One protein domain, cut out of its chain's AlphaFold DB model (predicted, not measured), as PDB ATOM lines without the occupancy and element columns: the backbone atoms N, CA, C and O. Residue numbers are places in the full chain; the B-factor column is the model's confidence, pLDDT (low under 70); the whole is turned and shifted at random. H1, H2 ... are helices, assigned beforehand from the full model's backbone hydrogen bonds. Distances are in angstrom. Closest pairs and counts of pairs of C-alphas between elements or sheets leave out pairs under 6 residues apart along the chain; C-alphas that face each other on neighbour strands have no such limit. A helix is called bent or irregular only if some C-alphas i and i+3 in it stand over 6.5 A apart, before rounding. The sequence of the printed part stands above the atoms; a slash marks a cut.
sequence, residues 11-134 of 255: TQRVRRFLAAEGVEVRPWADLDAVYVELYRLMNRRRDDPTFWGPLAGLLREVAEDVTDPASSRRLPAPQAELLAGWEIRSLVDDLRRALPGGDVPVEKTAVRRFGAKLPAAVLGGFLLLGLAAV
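This is residues 11 to 134 of the 255 residues of an uncharacterized protein of Myxococcales bacterium (UniProt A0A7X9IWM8). The longest helix, H3, runs along one side of a crossed helical body, with H1 side by side with it and H5 and H7 set steeply to it. H2 packs on H1, H6 packs on H2, and H4 packs on the last residues of H3. The printed part has 124 residues with seven named helices, H1 to H7 in chain order, and no named strand: all helix. It is compact, with a radius of gyration of the C-alphas of 14.0 A and spans of 39 by 31 by 27 A.

H3, residues 49 to 67, is 27.6 A long, from C-alpha 49 at (177.396, 346.133, 254.664) to C-alpha 67 at (151.091, 353.001, 249.952). It is neither bent nor irregular, but only just: C-alphas 50 and 53 are 6.1 A apart. H1 is residues 11 to 20, 14.2 A; H2 31 to 44, 20.0 A; H4 79 to 84, 8.7 A; H5 88 to 98, 15.2 A; H6 110 to 115, 8.3 A; H7 120 to 133, 19.2 A.

The hub, H3, touches H1 with residues 55 to 58 alone, at a shallow tilt of 19 degrees, opposite ways; the closest C-alphas, of Arg 13 and Leu 58, are 7.3 A apart. H3 touches H5 at a steep tilt of 56 degrees, closest at the C-alphas of Ala 56 and Ile 88, 6.3 A. H7 touches H5, about perpendicular at 74 degrees, closest at the C-alphas of Leu 91 and Val 122, 6.2 A. Every O i to N i+4 pair is within hydrogen-bond range in H1, H2, H4, H5, H6 and H7; in H3, 13 of 15.

The C-alphas farthest apart, of Ala 70 and Pro 105, are 41.4 A apart. The printed part has no cut. The links H3 to H4 and H5 to H6 are long. Residues 26 to 32, 72 to 73 and 104 to 134 have pLDDT under 70.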
ATOM      1  N   THR A  11     154.729 338.149 252.711       72.38
ATOM      2  CA  THR A  11     155.341 336.893 253.174       72.38
ATOM      3  C   THR A  11     156.085 336.170 252.053       72.38
ATOM      4  O   THR A  11     157.180 335.656 252.268       72.38
ATOM      5  N   GLN A  12     155.525 336.147 250.840       71.94
ATOM      6  CA  GLN A  12     156.169 335.518 249.684       71.94
ATOM      7  C   GLN A  12     157.441 336.266 249.269       71.94
ATOM      8  O   GLN A  12     158.463 335.633 249.005       71.94
ATOM      9  N   ARG A  13     157.424 337.605 249.286       82.06
ATOM     10  CA  ARG A  13     158.628 338.415 249.032       82.06
ATOM     11  C   ARG A  13     159.700 338.187 250.100       82.06
ATOM     12  O   ARG A  13     160.867 338.029 249.756       82.06
ATOM     13  N   VAL A  14     159.313 338.090 251.374       83.69
ATOM     14  CA  VAL A  14     160.230 337.771 252.482       83.69
ATOM     15  C   VAL A  14     160.841 336.380 252.311       83.69
ATOM     16  O   VAL A  14     162.051 336.227 252.450       83.69
ATOM     17  N   ARG A  15     160.045 335.366 251.959       82.19
ATOM     18  CA  ARG A  15     160.552 334.012 251.685       82.19
ATOM     19  C   ARG A  15     161.531 333.993 250.512       82.19
ATOM     20  O   ARG A  15     162.586 333.379 250.623       82.19
ATOM     21  N   ARG A  16     161.225 334.707 249.423       86.06
ATOM     22  CA  ARG A  16     162.149 334.876 248.289       86.06
ATOM     23  C   ARG A  16     163.455 335.534 248.721       86.06
ATOM     24  O   ARG A  16     164.520 335.074 248.328       86.06
ATOM     25  N   PHE A  17     163.371 336.592 249.523       91.00
ATOM     26  CA  PHE A  17     164.542 337.275 250.063       91.00
ATOM     27  C   PHE A  17     165.408 336.329 250.907       91.00
ATOM     28  O   PHE A  17     166.612 336.249 250.698       91.00
ATOM     29  N   LEU A  18     164.790 335.555 251.804       90.25
ATOM     30  CA  LEU A  18     165.481 334.550 252.614       90.25
ATOM     31  C   LEU A  18     166.180 333.494 251.751       90.25
ATOM     32  O   LEU A  18     167.354 333.209 251.978       90.25
ATOM     33  N   ALA A  19     165.497 332.975 250.730       88.88
ATOM     34  CA  ALA A  19     166.076 332.012 249.801       88.88
ATOM     35  C   ALA A  19     167.266 332.600 249.018       88.88
ATOM     36  O   ALA A  19     168.288 331.933 248.871       88.88
ATOM     37  N   ALA A  20     167.171 333.856 248.566       90.75
ATOM     38  CA  ALA A  20     168.260 334.550 247.872       90.75
ATOM     39  C   ALA A  20     169.501 334.756 248.760       90.75
ATOM     40  O   ALA A  20     170.625 334.740 248.266       90.75
ATOM     41  N   GLU A  21     169.303 334.888 250.072       92.69
ATOM     42  CA  GLU A  21     170.368 334.965 251.079       92.69
ATOM     43  C   GLU A  21     170.831 333.578 251.576       92.69
ATOM     44  O   GLU A  21     171.597 333.478 252.536       92.69
ATOM     45  N   GLY A  22     170.379 332.492 250.936       92.50
ATOM     46  CA  GLY A  22     170.783 331.118 251.249       92.50
ATOM     47  C   GLY A  22     170.144 330.538 252.513       92.50
ATOM     48  O   GLY A  22     170.665 329.577 253.078       92.50
ATOM     49  N   VAL A  23     169.039 331.116 252.989       91.38
ATOM     50  CA  VAL A  23     168.278 330.596 254.129       91.38
ATOM     51  C   VAL A  23     167.182 329.661 253.632       91.38
ATOM     52  O   VAL A  23     166.219 330.088 252.995       91.38
ATOM     53  N   GLU A  24     167.303 328.380 253.972       84.81
ATOM     54  CA  GLU A  24     166.262 327.391 253.705       84.81
ATOM     55  C   GLU A  24     165.107 327.546 254.697       84.81
ATOM     56  O   GLU A  24     165.198 327.184 255.872       84.81
ATOM     57  N   VAL A  25     163.988 328.071 254.207       77.44
ATOM     58  CA  VAL A  25     162.724 328.087 254.939       77.44
ATOM     59  C   VAL A  25     161.872 326.936 254.430       77.44
ATOM     60  O   VAL A  25     161.644 326.814 253.228       77.44
ATOM     61  N   ARG A  26     161.373 326.095 255.341       66.31
ATOM     62  CA  ARG A  26     160.466 325.004 254.958       66.31
ATOM     63  C   ARG A  26     159.227 325.579 254.259       66.31
ATOM     64  O   ARG A  26     158.690 326.575 254.744       66.31
ATOM     65  N   PRO A  27     158.707 324.950 253.194       50.66
ATOM     66  CA  PRO A  27     157.548 325.486 252.477       50.66
ATOM     67  C   PRO A  27     156.303 325.682 253.357       50.66
ATOM     68  O   PRO A  27     155.601 326.687 253.243       50.66
ATOM     69  N   TRP A  28     156.087 324.786 254.318       58.16
ATOM     70  CA  TRP A  28     155.005 324.843 255.309       58.16
ATOM     71  C   TRP A  28     155.383 325.582 256.603       58.16
ATOM     72  O   TRP A  28     154.689 325.454 257.610       58.16
ATOM     73  N   ALA A  29     156.503 326.311 256.628       62.31
ATOM     74  CA  ALA A  29     156.851 327.140 257.776       62.31
ATOM     75  C   ALA A  29     155.743 328.172 258.009       62.31
ATOM     76  O   ALA A  29     155.378 328.917 257.096       62.31
ATOM     77  N   ASP A  30     155.217 328.218 259.227       60.94
ATOM     78  CA  ASP A  30     154.272 329.257 259.608       60.94
ATOM     79  C   ASP A  30     154.910 330.654 259.493       60.94
ATOM     80  O   ASP A  30     156.120 330.826 259.294       60.94
ATOM     81  N   LEU A  31     154.060 331.677 259.564       65.00
ATOM     82  CA  LEU A  31     154.489 333.064 259.440       65.00
ATOM     83  C   LEU A  31     155.574 333.418 260.469       65.00
ATOM     84  O   LEU A  31     156.570 334.065 260.139       65.00
ATOM     85  N   ASP A  32     155.397 332.943 261.700       67.25
ATOM     86  CA  ASP A  32     156.324 333.177 262.799       67.25
ATOM     87  C   ASP A  32     157.700 332.580 262.499       67.25
ATOM     88  O   ASP A  32     158.712 333.248 262.694       67.25
ATOM     89  N   ALA A  33     157.764 331.361 261.967       73.25
ATOM     90  CA  ALA A  33     159.001 330.704 261.575       73.25
ATOM     91  C   ALA A  33     159.723 331.470 260.457       73.25
ATOM     92  O   ALA A  33     160.937 331.659 260.540       73.25
ATOM     93  N   VAL A  34     158.995 331.980 259.457       78.62
ATOM     94  CA  VAL A  34     159.568 332.826 258.392       78.62
ATOM     95  C   VAL A  34     160.205 334.087 258.990       78.62
ATOM     96  O   VAL A  34     161.351 334.419 258.682       78.62
ATOM     97  N   TYR A  35     159.496 334.786 259.879       80.06
ATOM     98  CA  TYR A  35     160.001 336.018 260.492       80.06
ATOM     99  C   TYR A  35     161.095 335.780 261.535       80.06
ATOM    100  O   TYR A  35     161.984 336.620 261.691       80.06
ATOM    101  N   VAL A  36     161.083 334.630 262.210       82.12
ATOM    102  CA  VAL A  36     162.185 334.169 263.062       82.12
ATOM    103  C   VAL A  36     163.451 333.980 262.234       82.12
ATOM    104  O   VAL A  36     164.512 334.439 262.657       82.12
ATOM    105  N   GLU A  37     163.357 333.373 261.050       86.00
ATOM    106  CA  GLU A  37     164.507 333.221 260.154       86.00
ATOM    107  C   GLU A  37     164.997 334.562 259.596       86.00
ATOM    108  O   GLU A  37     166.203 334.816 259.593       86.00
ATOM    109  N   LEU A  38     164.090 335.474 259.229       88.88
ATOM    110  CA  LEU A  38     164.466 336.840 258.843       88.88
ATOM    111  C   LEU A  38     165.198 337.564 259.974       88.88
ATOM    112  O   LEU A  38     166.244 338.173 259.747       88.88
ATOM    113  N   TYR A  39     164.702 337.457 261.205       85.62
ATOM    114  CA  TYR A  39     165.368 338.022 262.374       85.62
ATOM    115  C   TYR A  39     166.751 337.396 262.613       85.62
ATOM    116  O   TYR A  39     167.723 338.126 262.816       85.62
ATOM    117  N   ARG A  40     166.872 336.063 262.541       88.19
ATOM    118  CA  ARG A  40     168.158 335.349 262.652       88.19
ATOM    119  C   ARG A  40     169.151 335.833 261.612       88.19
ATOM    120  O   ARG A  40     170.305 336.102 261.941       88.19
ATOM    121  N   LEU A  41     168.710 335.944 260.365       91.94
ATOM    122  CA  LEU A  41     169.540 336.405 259.266       91.94
ATOM    123  C   LEU A  41     170.024 337.838 259.505       91.94
ATOM    124  O   LEU A  41     171.232 338.068 259.483       91.94
ATOM    125  N   MET A  42     169.116 338.767 259.821       91.12
ATOM    126  CA  MET A  42     169.473 340.157 260.126       91.12
ATOM    127  C   MET A  42     170.471 340.255 261.284       91.12
ATOM    128  O   MET A  42     171.426 341.024 261.215       91.12
ATOM    129  N   ASN A  43     170.285 339.460 262.340       89.69
ATOM    130  CA  ASN A  43     171.169 339.496 263.500       89.69
ATOM    131  C   ASN A  43     172.567 338.935 263.188       89.69
ATOM    132  O   ASN A  43     173.572 339.540 263.569       89.69
ATOM    133  N   ARG A  44     172.643 337.821 262.447       92.94
ATOM    134  CA  ARG A  44     173.914 337.223 262.004       92.94
ATOM    135  C   ARG A  44     174.672 338.133 261.040       92.94
ATOM    136  O   ARG A  44     175.889 338.252 261.138       92.94
ATOM    137  N   ARG A  45     173.958 338.792 260.127       94.00
ATOM    138  CA  ARG A  45     174.519 339.654 259.073       94.00
ATOM    139  C   ARG A  45     174.591 341.125 259.491       94.00
ATOM    140  O   ARG A  45     174.849 341.977 258.647       94.00
ATOM    141  N   ARG A  46     174.411 341.444 260.783       92.94
ATOM    142  CA  ARG A  46     174.311 342.832 261.272       92.94
ATOM    143  C   ARG A  46     175.461 343.715 260.797       92.94
ATOM    144  O   ARG A  46     175.259 344.869 260.419       92.94
ATOM    145  N   ASP A  47     176.670 343.170 260.830       92.38
ATOM    146  CA  ASP A  47     177.886 343.918 260.532       92.38
ATOM    147  C   ASP A  47     178.324 343.797 259.062       92.38
ATOM    148  O   ASP A  47     179.289 344.450 258.670       92.38
ATOM    149  N   ASP A  48     177.587 343.047 258.232       92.94
ATOM    150  CA  ASP A  48     177.850 342.933 256.797       92.94
ATOM    151  C   ASP A  48     177.183 344.088 256.020       92.94
ATOM    152  O   ASP A  48     175.956 344.139 255.920       92.94
ATOM    153  N   PRO A  49     177.955 345.016 255.424       88.81
ATOM    154  CA  PRO A  49     177.396 346.133 254.664       88.81
ATOM    155  C   PRO A  49     176.684 345.707 253.370       88.81
ATOM    156  O   PRO A  49     175.837 346.451 252.879       88.81
ATOM    157  N   THR A  50     177.002 344.537 252.812       92.56
ATOM    158  CA  THR A  50     176.422 344.046 251.551       92.56
ATOM    159  C   THR A  50     175.003 343.503 251.721       92.56
ATOM    160  O   THR A  50     174.225 343.567 250.777       92.56
ATOM    161  N   PHE A  51     174.636 343.058 252.927       94.25
ATOM    162  CA  PHE A  51     173.310 342.519 253.259       94.25
ATOM    163  C   PHE A  51     172.209 343.594 253.310       94.25
ATOM    164  O   PHE A  51     171.064 343.378 252.908       94.25
ATOM    165  N   TRP A  52     172.548 344.784 253.802       93.12
ATOM    166  CA  TRP A  52     171.561 345.824 254.095       93.12
ATOM    167  C   TRP A  52     170.975 346.491 252.845       93.12
ATOM    168  O   TRP A  52     169.844 346.977 252.885       93.12
ATOM    169  N   GLY A  53     171.707 346.487 251.728       93.44
ATOM    170  CA  GLY A  53     171.222 346.991 250.439       93.44
ATOM    171  C   GLY A  53     170.018 346.197 249.908       93.44
ATOM    172  O   GLY A  53     168.962 346.795 249.689       93.44
ATOM    173  N   PRO A  54     170.136 344.867 249.747       93.75
ATOM    174  CA  PRO A  54     169.024 343.985 249.399       93.75
ATOM    175  C   PRO A  54     167.812 344.112 250.332       93.75
ATOM    176  O   PRO A  54     166.687 344.258 249.853       93.75
ATOM    177  N   LEU A  55     168.024 344.150 251.654       91.75
ATOM    178  CA  LEU A  55     166.922 344.322 252.610       91.75
ATOM    179  C   LEU A  55     166.210 345.674 252.436       91.75
ATOM    180  O   LEU A  55     164.983 345.742 252.487       91.75
ATOM    181  N   ALA A  56     166.960 346.752 252.182       91.56
ATOM    182  CA  ALA A  56     166.384 348.056 251.860       91.56
ATOM    183  C   ALA A  56     165.538 348.013 250.575       91.56
ATOM    184  O   ALA A  56     164.542 348.727 250.472       91.56
ATOM    185  N   GLY A  57     165.928 347.189 249.597       91.56
ATOM    186  CA  GLY A  57     165.138 346.909 248.396       91.56
ATOM    187  C   GLY A  57     163.787 346.287 248.738       91.56
ATOM    188  O   GLY A  57     162.757 346.866 248.403       91.56
ATOM    189  N   LEU A  58     163.793 345.187 249.497       90.19
ATOM    190  CA  LEU A  58     162.574 344.511 249.952       90.19
ATOM    191  C   LEU A  58     161.628 345.465 250.696       90.19
ATOM    192  O   LEU A  58     160.438 345.518 250.399       90.19
ATOM    193  N   LEU A  59     162.151 346.241 251.652       88.31
ATOM    194  CA  LEU A  59     161.344 347.185 252.430       88.31
ATOM    195  C   LEU A  59     160.729 348.280 251.555       88.31
ATOM    196  O   LEU A  59     159.582 348.660 251.780       88.31
ATOM    197  N   ARG A  60     161.464 348.766 250.547       89.81
ATOM    198  CA  ARG A  60     160.948 349.750 249.590       89.81
ATOM    199  C   ARG A  60     159.811 349.170 248.757       89.81
ATOM    200  O   ARG A  60     158.763 349.792 248.679       89.81
ATOM    201  N   GLU A  61     159.983 347.973 248.202       87.69
ATOM    202  CA  GLU A  61     158.941 347.316 247.404       87.69
ATOM    203  C   GLU A  61     157.665 347.057 248.213       87.69
ATOM    204  O   GLU A  61     156.554 347.167 247.691       87.69
ATOM    205  N   VAL A  62     157.812 346.670 249.485       85.44
ATOM    206  CA  VAL A  62     156.678 346.488 250.398       85.44
ATOM    207  C   VAL A  62     156.007 347.829 250.677       85.44
ATOM    208  O   VAL A  62     154.791 347.919 250.557       85.44
ATOM    209  N   ALA A  63     156.782 348.869 251.004       84.94
ATOM    210  CA  ALA A  63     156.258 350.207 251.266       84.94
ATOM    211  C   ALA A  63     155.519 350.785 250.048       84.94
ATOM    212  O   ALA A  63     154.428 351.327 250.200       84.94
ATOM    213  N   GLU A  64     156.061 350.624 248.842       86.56
ATOM    214  CA  GLU A  64     155.410 351.040 247.597       86.56
ATOM    215  C   GLU A  64     154.076 350.304 247.395       86.56
ATOM    216  O   GLU A  64     153.057 350.950 247.165       86.56
ATOM    217  N   ASP A  65     154.029 348.979 247.576       83.31
ATOM    218  CA  ASP A  65     152.799 348.190 247.367       83.31
ATOM    219  C   ASP A  65     151.683 348.538 248.366       83.31
ATOM    220  O   ASP A  65     150.506 348.508 248.007       83.31
ATOM    221  N   VAL A  66     152.030 348.878 249.612       79.44
ATOM    222  CA  VAL A  66     151.049 349.200 250.670       79.44
ATOM    223  C   VAL A  66     150.679 350.685 250.735       79.44
ATOM    224  O   VAL A  66     149.728 351.043 251.430       79.44
ATOM    225  N   THR A  67     151.399 351.559 250.027       82.94
ATOM    226  CA  THR A  67     151.091 353.001 249.952       82.94
ATOM    227  C   THR A  67     150.503 353.423 248.606       82.94
ATOM    228  O   THR A  67     149.844 354.465 248.545       82.94
ATOM    229  N   ASP A  68     150.668 352.611 247.555       84.06
ATOM    230  CA  ASP A  68     150.146 352.869 246.211       84.06
ATOM    231  C   ASP A  68     148.613 353.081 246.231       84.06
ATOM    232  O   ASP A  68     147.870 352.179 246.630       84.06
ATOM    233  N   PRO A  69     148.107 354.254 245.788       81.62
ATOM    234  CA  PRO A  69     146.676 354.554 245.728       81.62
ATOM    235  C   PRO A  69     145.869 353.567 244.875       81.62
ATOM    236  O   PRO A  69     144.675 353.404 245.123       81.62
ATOM    237  N   ALA A  70     146.497 352.929 243.887       80.94
ATOM    238  CA  ALA A  70     145.871 351.953 243.000       80.94
ATOM    239  C   ALA A  70     145.993 350.505 243.507       80.94
ATOM    240  O   ALA A  70     145.410 349.598 242.909       80.94
ATOM    241  N   SER A  71     146.740 350.266 244.587       78.31
ATOM    242  CA  SER A  71     146.917 348.930 245.150       78.31
ATOM    243  C   SER A  71     145.686 348.495 245.939       78.31
ATOM    244  O   SER A  71     145.202 349.201 246.822       78.31
ATOM    245  N   SER A  72     145.214 347.274 245.685       69.88
ATOM    246  CA  SER A  72     144.164 346.639 246.490       69.88
ATOM    247  C   SER A  72     144.605 346.344 247.931       69.88
ATOM    248  O   SER A  72     143.764 346.083 248.784       69.88
ATOM    249  N   ARG A  73     145.914 346.406 248.213       69.94
ATOM    250  CA  ARG A  73     146.519 346.210 249.542       69.94
ATOM    251  C   ARG A  73     146.913 347.518 250.214       69.94
ATOM    252  O   ARG A  73     147.643 347.506 251.206       69.94
ATOM    253  N   ARG A  74     146.476 348.645 249.657       76.25
ATOM    254  CA  ARG A  74     146.756 349.955 250.218       76.25
ATOM    255  C   ARG A  74     146.269 350.019 251.660       76.25
ATOM    256  O   ARG A  74     145.105 349.746 251.951       76.25
ATOM    257  N   LEU A  75     147.155 350.440 252.551       71.44
ATOM    258  CA  LEU A  75     146.788 350.715 253.929       71.44
ATOM    259  C   LEU A  75     145.859 351.935 253.998       71.44
ATOM    260  O   LEU A  75     146.014 352.885 253.225       71.44
ATOM    261  N   PRO A  76     144.899 351.955 254.935       72.94
ATOM    262  CA  PRO A  76     144.077 353.135 255.139       72.94
ATOM    263  C   PRO A  76     144.940 354.345 255.535       72.94
ATOM    264  O   PRO A  76     146.076 354.221 256.003       72.94
ATOM    265  N   ALA A  77     144.404 355.544 255.326       73.00
ATOM    266  CA  ALA A  77     144.950 356.734 255.968       73.00
ATOM    267  C   ALA A  77     144.615 356.687 257.476       73.00
ATOM    268  O   ALA A  77     143.515 356.248 257.826       73.00
ATOM    269  N   PRO A  78     145.509 357.151 258.372       76.12
ATOM    270  CA  PRO A  78     146.769 357.860 258.105       76.12
ATOM    271  C   PRO A  78     148.001 356.954 257.917       76.12
ATOM    272  O   PRO A  78     149.103 357.453 257.699       76.12
ATOM    273  N   GLN A  79     147.857 355.630 258.009       73.31
ATOM    274  CA  GLN A  79     148.980 354.690 257.993       73.31
ATOM    275  C   GLN A  79     149.765 354.770 256.679       73.31
ATOM    276  O   GLN A  79     150.987 354.882 256.713       73.31
ATOM    277  N   ALA A  80     149.084 354.795 255.530       73.56
ATOM    278  CA  ALA A  80     149.760 354.938 254.239       73.56
ATOM    279  C   ALA A  80     150.546 356.258 254.108       73.56
ATOM    280  O   ALA A  80     151.620 356.272 253.515       73.56
ATOM    281  N   GLU A  81     150.052 357.359 254.682       79.62
ATOM    282  CA  GLU A  81     150.716 358.671 254.616       79.62
ATOM    283  C   GLU A  81     151.977 358.713 255.482       79.62
ATOM    284  O   GLU A  81     153.013 359.221 255.054       79.62
ATOM    285  N   LEU A  82     151.911 358.123 256.680       76.44
ATOM    286  CA  LEU A  82     153.071 357.979 257.559       76.44
ATOM    287  C   LEU A  82     154.190 357.192 256.875       76.44
ATOM    288  O   LEU A  82     155.353 357.575 256.967       76.44
ATOM    289  N   LEU A  83     153.831 356.123 256.169       73.75
ATOM    290  CA  LEU A  83     154.776 355.244 255.486       73.75
ATOM    291  C   LEU A  83     155.331 355.847 254.198       73.75
ATOM    292  O   LEU A  83     156.507 355.664 253.901       73.75
ATOM    293  N   ALA A  84     154.518 356.603 253.459       80.75
ATOM    294  CA  ALA A  84     154.977 357.335 252.283       80.75
ATOM    295  C   ALA A  84     156.051 358.380 252.639       80.75
ATOM    296  O   ALA A  84     156.907 358.696 251.816       80.75
ATOM    297  N   GLY A  85     156.029 358.898 253.872       79.81
ATOM    298  CA  GLY A  85     157.031 359.828 254.390       79.81
ATOM    299  C   GLY A  85     158.312 359.179 254.928       79.81
ATOM    300  O   GLY A  85     159.189 359.897 255.406       79.81
ATOM    301  N   TRP A  86     158.438 357.849 254.914       81.88
ATOM    302  CA  TRP A  86     159.591 357.175 255.512       81.88
ATOM    303  C   TRP A  86     160.824 357.141 254.620       81.88
ATOM    304  O   TRP A  86     160.801 356.684 253.478       81.88
ATOM    305  N   GLU A  87     161.964 357.489 255.212       87.62
ATOM    306  CA  GLU A  87     163.263 357.231 254.604       87.62
ATOM    307  C   GLU A  87     163.740 355.808 254.920       87.62
ATOM    308  O   GLU A  87     164.288 355.533 255.990       87.62
ATOM    309  N   ILE A  88     163.590 354.898 253.950       86.25
ATOM    310  CA  ILE A  88     163.991 353.482 254.070       86.25
ATOM    311  C   ILE A  88     165.449 353.313 254.531       86.25
ATOM    312  O   ILE A  88     165.756 352.388 255.278       86.25
ATOM    313  N   ARG A  89     166.354 354.216 254.130       86.06
ATOM    314  CA  ARG A  89     167.756 354.188 254.582       86.06
ATOM    315  C   ARG A  89     167.880 354.399 256.092       86.06
ATOM    316  O   ARG A  89     168.541 353.602 256.747       86.06
ATOM    317  N   SER A  90     167.192 355.403 256.641       86.44
ATOM    318  CA  SER A  90     167.177 355.645 258.089       86.44
ATOM    319  C   SER A  90     166.587 354.456 258.843       86.44
ATOM    320  O   SER A  90     167.147 354.036 259.851       86.44
ATOM    321  N   LEU A  91     165.502 353.869 258.323       84.62
ATOM    322  CA  LEU A  91     164.873 352.687 258.916       84.62
ATOM    323  C   LEU A  91     165.847 351.504 258.997       84.62
ATOM    324  O   LEU A  91     165.933 350.839 260.028       84.62
ATOM    325  N   VAL A  92     166.592 351.246 257.922       88.25
ATOM    326  CA  VAL A  92     167.598 350.180 257.874       88.25
ATOM    327  C   VAL A  92     168.751 350.447 258.844       88.25
ATOM    328  O   VAL A  92     169.171 349.533 259.555       88.25
ATOM    329  N   ASP A  93     169.224 351.689 258.941       87.94
ATOM    330  CA  ASP A  93     170.272 352.055 259.898       87.94
ATOM    331  C   ASP A  93     169.803 351.911 261.351       87.94
ATOM    332  O   ASP A  93     170.565 351.458 262.212       87.94
ATOM    333  N   ASP A  94     168.551 352.269 261.638       85.00
ATOM    334  CA  ASP A  94     167.945 352.100 262.958       85.00
ATOM    335  C   ASP A  94     167.748 350.611 263.297       85.00
ATOM    336  O   ASP A  94     168.079 350.192 264.408       85.00
ATOM    337  N   LEU A  95     167.295 349.790 262.337       85.06
ATOM    338  CA  LEU A  95     167.212 348.328 262.472       85.06
ATOM    339  C   LEU A  95     168.578 347.729 262.801       85.06
ATOM    340  O   LEU A  95     168.715 346.982 263.770       85.06
ATOM    341  N   ARG A  96     169.602 348.091 262.024       89.50
ATOM    342  CA  ARG A  96     170.973 347.621 262.222       89.50
ATOM    343  C   ARG A  96     171.492 347.966 263.613       89.50
ATOM    344  O   ARG A  96     172.076 347.105 264.269       89.50
ATOM    345  N   ARG A  97     171.267 349.202 264.072       88.31
ATOM    346  CA  ARG A  97     171.683 349.674 265.406       88.31
ATOM    347  C   ARG A  97     170.939 348.978 266.544       88.31
ATOM    348  O   ARG A  97     171.515 348.801 267.612       88.31
ATOM    349  N   ALA A  98     169.686 348.585 266.331       84.38
ATOM    350  CA  ALA A  98     168.879 347.920 267.349       84.38
ATOM    351  C   ALA A  98     169.231 346.434 267.542       84.38
ATOM    352  O   ALA A  98     168.922 345.863 268.591       84.38
ATOM    353  N   LEU A  99     169.858 345.791 266.552       85.62
ATOM    354  CA  LEU A  99     170.164 344.363 266.610       85.62
ATOM    355  C   LEU A  99     171.350 344.057 267.542       85.62
ATOM    356  O   LEU A  99     172.419 344.669 267.422       85.62
ATOM    357  N   PRO A 100     171.220 343.052 268.430       83.00
ATOM    358  CA  PRO A 100     172.295 342.669 269.346       83.00
ATOM    359  C   PRO A 100     173.541 342.133 268.621       83.00
ATOM    360  O   PRO A 100     174.646 342.234 269.157       83.00
ATOM    361  N   GLY A 101     173.383 341.643 267.388       84.81
ATOM    362  CA  GLY A 101     174.431 341.015 266.588       84.81
ATOM    363  C   GLY A 101     174.696 339.566 266.997       84.81
ATOM    364  O   GLY A 101     174.265 339.111 268.058       84.81
ATOM    365  N   GLY A 102     175.410 338.842 266.135       80.38
ATOM    366  CA  GLY A 102     175.870 337.475 266.392       80.38
ATOM    367  C   GLY A 102     174.794 336.395 266.251       80.38
ATOM    368  O   GLY A 102     173.672 336.642 265.805       80.38
ATOM    369  N   ASP A 103     175.157 335.171 266.632       74.44
ATOM    370  CA  ASP A 103     174.278 334.001 266.562       74.44
ATOM    371  C   ASP A 103     173.587 333.796 267.917       74.44
ATOM    372  O   ASP A 103     174.004 333.007 268.765       74.44
ATOM    373  N   VAL A 104     172.578 334.626 268.185       66.69
ATOM    374  CA  VAL A 104     171.805 334.539 269.428       66.69
ATOM    375  C   VAL A 104     170.743 333.453 269.251       66.69
ATOM    376  O   VAL A 104     169.973 333.534 268.291       66.69
ATOM    377  N   PRO A 105     170.636 332.466 270.161       63.69
ATOM    378  CA  PRO A 105     169.564 331.482 270.104       63.69
ATOM    379  C   PRO A 105     168.214 332.197 270.193       63.69
ATOM    380  O   PRO A 105     167.859 332.814 271.197       63.69
ATOM    381  N   VAL A 106     167.474 332.156 269.088       63.19
ATOM    382  CA  VAL A 106     166.200 332.864 268.957       63.19
ATOM    383  C   VAL A 106     165.121 332.003 269.594       63.19
ATOM    384  O   VAL A 106     164.658 331.030 268.998       63.19
ATOM    385  N   GLU A 107     164.758 332.346 270.830       62.16
ATOM    386  CA  GLU A 107     163.542 331.854 271.482       62.16
ATOM    387  C   GLU A 107     162.317 332.243 270.640       62.16
ATOM    388  O   GLU A 107     162.314 333.306 270.022       62.16
ATOM    389  N   LYS A 108     161.235 331.452 270.661       54.12
ATOM    390  CA  LYS A 108     159.987 331.783 269.936       54.12
ATOM    391  C   LYS A 108     159.469 333.199 270.245       54.12
ATOM    392  O   LYS A 108     158.885 333.855 269.394       54.12
ATOM    393  N   THR A 109     159.741 333.717 271.443       58.38
ATOM    394  CA  THR A 109     159.353 335.078 271.852       58.38
ATOM    395  C   THR A 109     160.340 336.176 271.452       58.38
ATOM    396  O   THR A 109     160.090 337.339 271.750       58.38
ATOM    397  N   ALA A 110     161.480 335.854 270.839       58.84
ATOM    398  CA  ALA A 110     162.544 336.816 270.558       58.84
ATOM    399  C   ALA A 110     162.106 337.900 269.565       58.84
ATOM    400  O   ALA A 110     162.418 339.062 269.796       58.84
ATOM    401  N   VAL A 111     161.306 337.559 268.547       59.25
ATOM    402  CA  VAL A 111     160.710 338.544 267.623       59.25
ATOM    403  C   VAL A 111     159.795 339.509 268.386       59.25
ATOM    404  O   VAL A 111     159.905 340.723 268.239       59.25
ATOM    405  N   ARG A 112     158.967 338.988 269.302       63.09
ATOM    406  CA  ARG A 112     158.069 339.791 270.151       63.09
ATOM    407  C   ARG A 112     158.833 340.684 271.140       63.09
ATOM    408  O   ARG A 112     158.480 341.844 271.334       63.09
ATOM    409  N   ARG A 113     159.908 340.166 271.747       61.88
ATOM    410  CA  ARG A 113     160.789 340.903 272.674       61.88
ATOM    411  C   ARG A 113     161.622 341.967 271.956       61.88
ATOM    412  O   ARG A 113     161.860 343.025 272.529       61.88
ATOM    413  N   PHE A 114     162.060 341.683 270.733       60.22
ATOM    414  CA  PHE A 114     162.744 342.638 269.869       60.22
ATOM    415  C   PHE A 114     161.789 343.757 269.464       60.22
ATOM    416  O   PHE A 114     162.101 344.915 269.714       60.22
ATOM    417  N   GLY A 115     160.580 343.412 269.004       59.41
ATOM    418  CA  GLY A 115     159.491 344.358 268.756       59.41
ATOM    419  C   GLY A 115     159.268 345.321 269.923       59.41
ATOM    420  O   GLY A 115     159.232 346.525 269.724       59.41
ATOM    421  N   ALA A 116     159.245 344.819 271.159       56.47
ATOM    422  CA  ALA A 116     159.070 345.648 272.355       56.47
ATOM    423  C   ALA A 116     160.235 346.618 272.665       56.47
ATOM    424  O   ALA A 116     160.061 347.533 273.467       56.47
ATOM    425  N   LYS A 117     161.423 346.418 272.080       52.06
ATOM    426  CA  LYS A 117     162.617 347.264 272.277       52.06
ATOM    427  C   LYS A 117     162.897 348.205 271.107       52.06
ATOM    428  O   LYS A 117     163.803 349.033 271.202       52.06
ATOM    429  N   LEU A 118     162.160 348.066 270.011       55.34
ATOM    430  CA  LEU A 118     162.335 348.893 268.831       55.34
ATOM    431  C   LEU A 118     161.747 350.298 269.053       55.34
ATOM    432  O   LEU A 118     160.670 350.431 269.638       55.34
ATOM    433  N   PRO A 119     162.400 351.361 268.548       52.91
ATOM    434  CA  PRO A 119     161.767 352.667 268.407       52.91
ATOM    435  C   PRO A 119     160.477 352.544 267.585       52.91
ATOM    436  O   PRO A 119     160.428 351.748 266.649       52.91
ATOM    437  N   ALA A 120     159.453 353.351 267.882       49.88
ATOM    438  CA  ALA A 120     158.131 353.266 267.243       49.88
ATOM    439  C   ALA A 120     158.175 353.252 265.697       49.88
ATOM    440  O   ALA A 120     157.406 352.532 265.064       49.88
ATOM    441  N   ALA A 121     159.120 353.981 265.093       48.38
ATOM    442  CA  ALA A 121     159.350 353.979 263.646       48.38
ATOM    443  C   ALA A 121     159.830 352.613 263.111       48.38
ATOM    444  O   ALA A 121     159.374 352.145 262.074       48.38
ATOM    445  N   VAL A 122     160.698 351.924 263.850       53.78
ATOM    446  CA  VAL A 122     161.239 350.612 263.467       53.78
ATOM    447  C   VAL A 122     160.235 349.494 263.737       53.78
ATOM    448  O   VAL A 122     160.098 348.554 262.952       53.78
ATOM    449  N   LEU A 123     159.473 349.646 264.819       55.62
ATOM    450  CA  LEU A 123     158.310 348.828 265.140       55.62
ATOM    451  C   LEU A 123     157.289 348.880 264.005       55.62
ATOM    452  O   LEU A 123     156.802 347.836 263.601       55.62
ATOM    453  N   GLY A 124     157.029 350.056 263.432       54.88
ATOM    454  CA  GLY A 124     156.142 350.186 262.282       54.88
ATOM    455  C   GLY A 124     156.663 349.475 261.017       54.88
ATOM    456  O   GLY A 124     155.859 348.990 260.236       54.88
ATOM    457  N   GLY A 125     157.985 349.371 260.811       56.97
ATOM    458  CA  GLY A 125     158.574 348.648 259.672       56.97
ATOM    459  C   GLY A 125     158.456 347.131 259.819       56.97
ATOM    460  O   GLY A 125     158.137 346.423 258.867       56.97
ATOM    461  N   PHE A 126     158.626 346.634 261.043       58.66
ATOM    462  CA  PHE A 126     158.343 345.239 261.383       58.66
ATOM    463  C   PHE A 126     156.842 344.929 261.367       58.66
ATOM    464  O   PHE A 126     156.430 343.884 260.872       58.66
ATOM    465  N   LEU A 127     156.019 345.854 261.865       58.16
ATOM    466  CA  LEU A 127     154.565 345.789 261.779       58.16
ATOM    467  C   LEU A 127     154.098 345.893 260.337       58.16
ATOM    468  O   LEU A 127     153.079 345.315 260.036       58.16
ATOM    469  N   LEU A 128     154.815 346.550 259.430       56.19
ATOM    470  CA  LEU A 128     154.489 346.540 258.009       56.19
ATOM    471  C   LEU A 128     154.665 345.160 257.389       56.19
ATOM    472  O   LEU A 128     153.788 344.687 256.672       56.19
ATOM    473  N   LEU A 129     155.777 344.497 257.702       57.34
ATOM    474  CA  LEU A 129     155.998 343.115 257.294       57.34
ATOM    475  C   LEU A 129     154.930 342.192 257.915       57.34
ATOM    476  O   LEU A 129     154.350 341.360 257.221       57.34
ATOM    477  N   GLY A 130     154.596 342.393 259.193       53.56
ATOM    478  CA  GLY A 130     153.568 341.633 259.910       53.56
ATOM    479  C   GLY A 130     152.123 341.901 259.459       53.56
ATOM    480  O   GLY A 130     151.396 340.958 259.197       53.56
ATOM    481  N   LEU A 131     151.698 343.156 259.316       46.69
ATOM    482  CA  LEU A 131     150.344 343.590 258.931       46.69
ATOM    483  C   LEU A 131     150.054 343.328 257.456       46.69
ATOM    484  O   LEU A 131     148.922 343.039 257.095       46.69
ATOM    485  N   ALA A 132     151.060 343.398 256.585       45.72
ATOM    486  CA  ALA A 132     150.874 343.008 255.192       45.72
ATOM    487  C   ALA A 132     150.879 341.478 254.997       45.72
ATOM    488  O   ALA A 132     150.482 340.984 253.942       45.72
ATOM    489  N   ALA A 133     151.331 340.728 256.006       41.34
ATOM    490  CA  ALA A 133     151.250 339.274 256.058       41.34
ATOM    491  C   ALA A 133     149.974 338.767 256.750       41.34
ATOM    492  O   ALA A 133     149.419 337.747 256.348       41.34
ATOM    493  N   VAL A 134     149.500 339.488 257.764       44.91
ATOM    494  CA  VAL A 134     148.231 339.265 258.453       44.91
ATOM    495  C   VAL A 134     147.210 340.191 257.807       44.91
ATOM    496  O   VAL A 134     146.922 341.272 258.313       44.91
TER     497      VAL A 134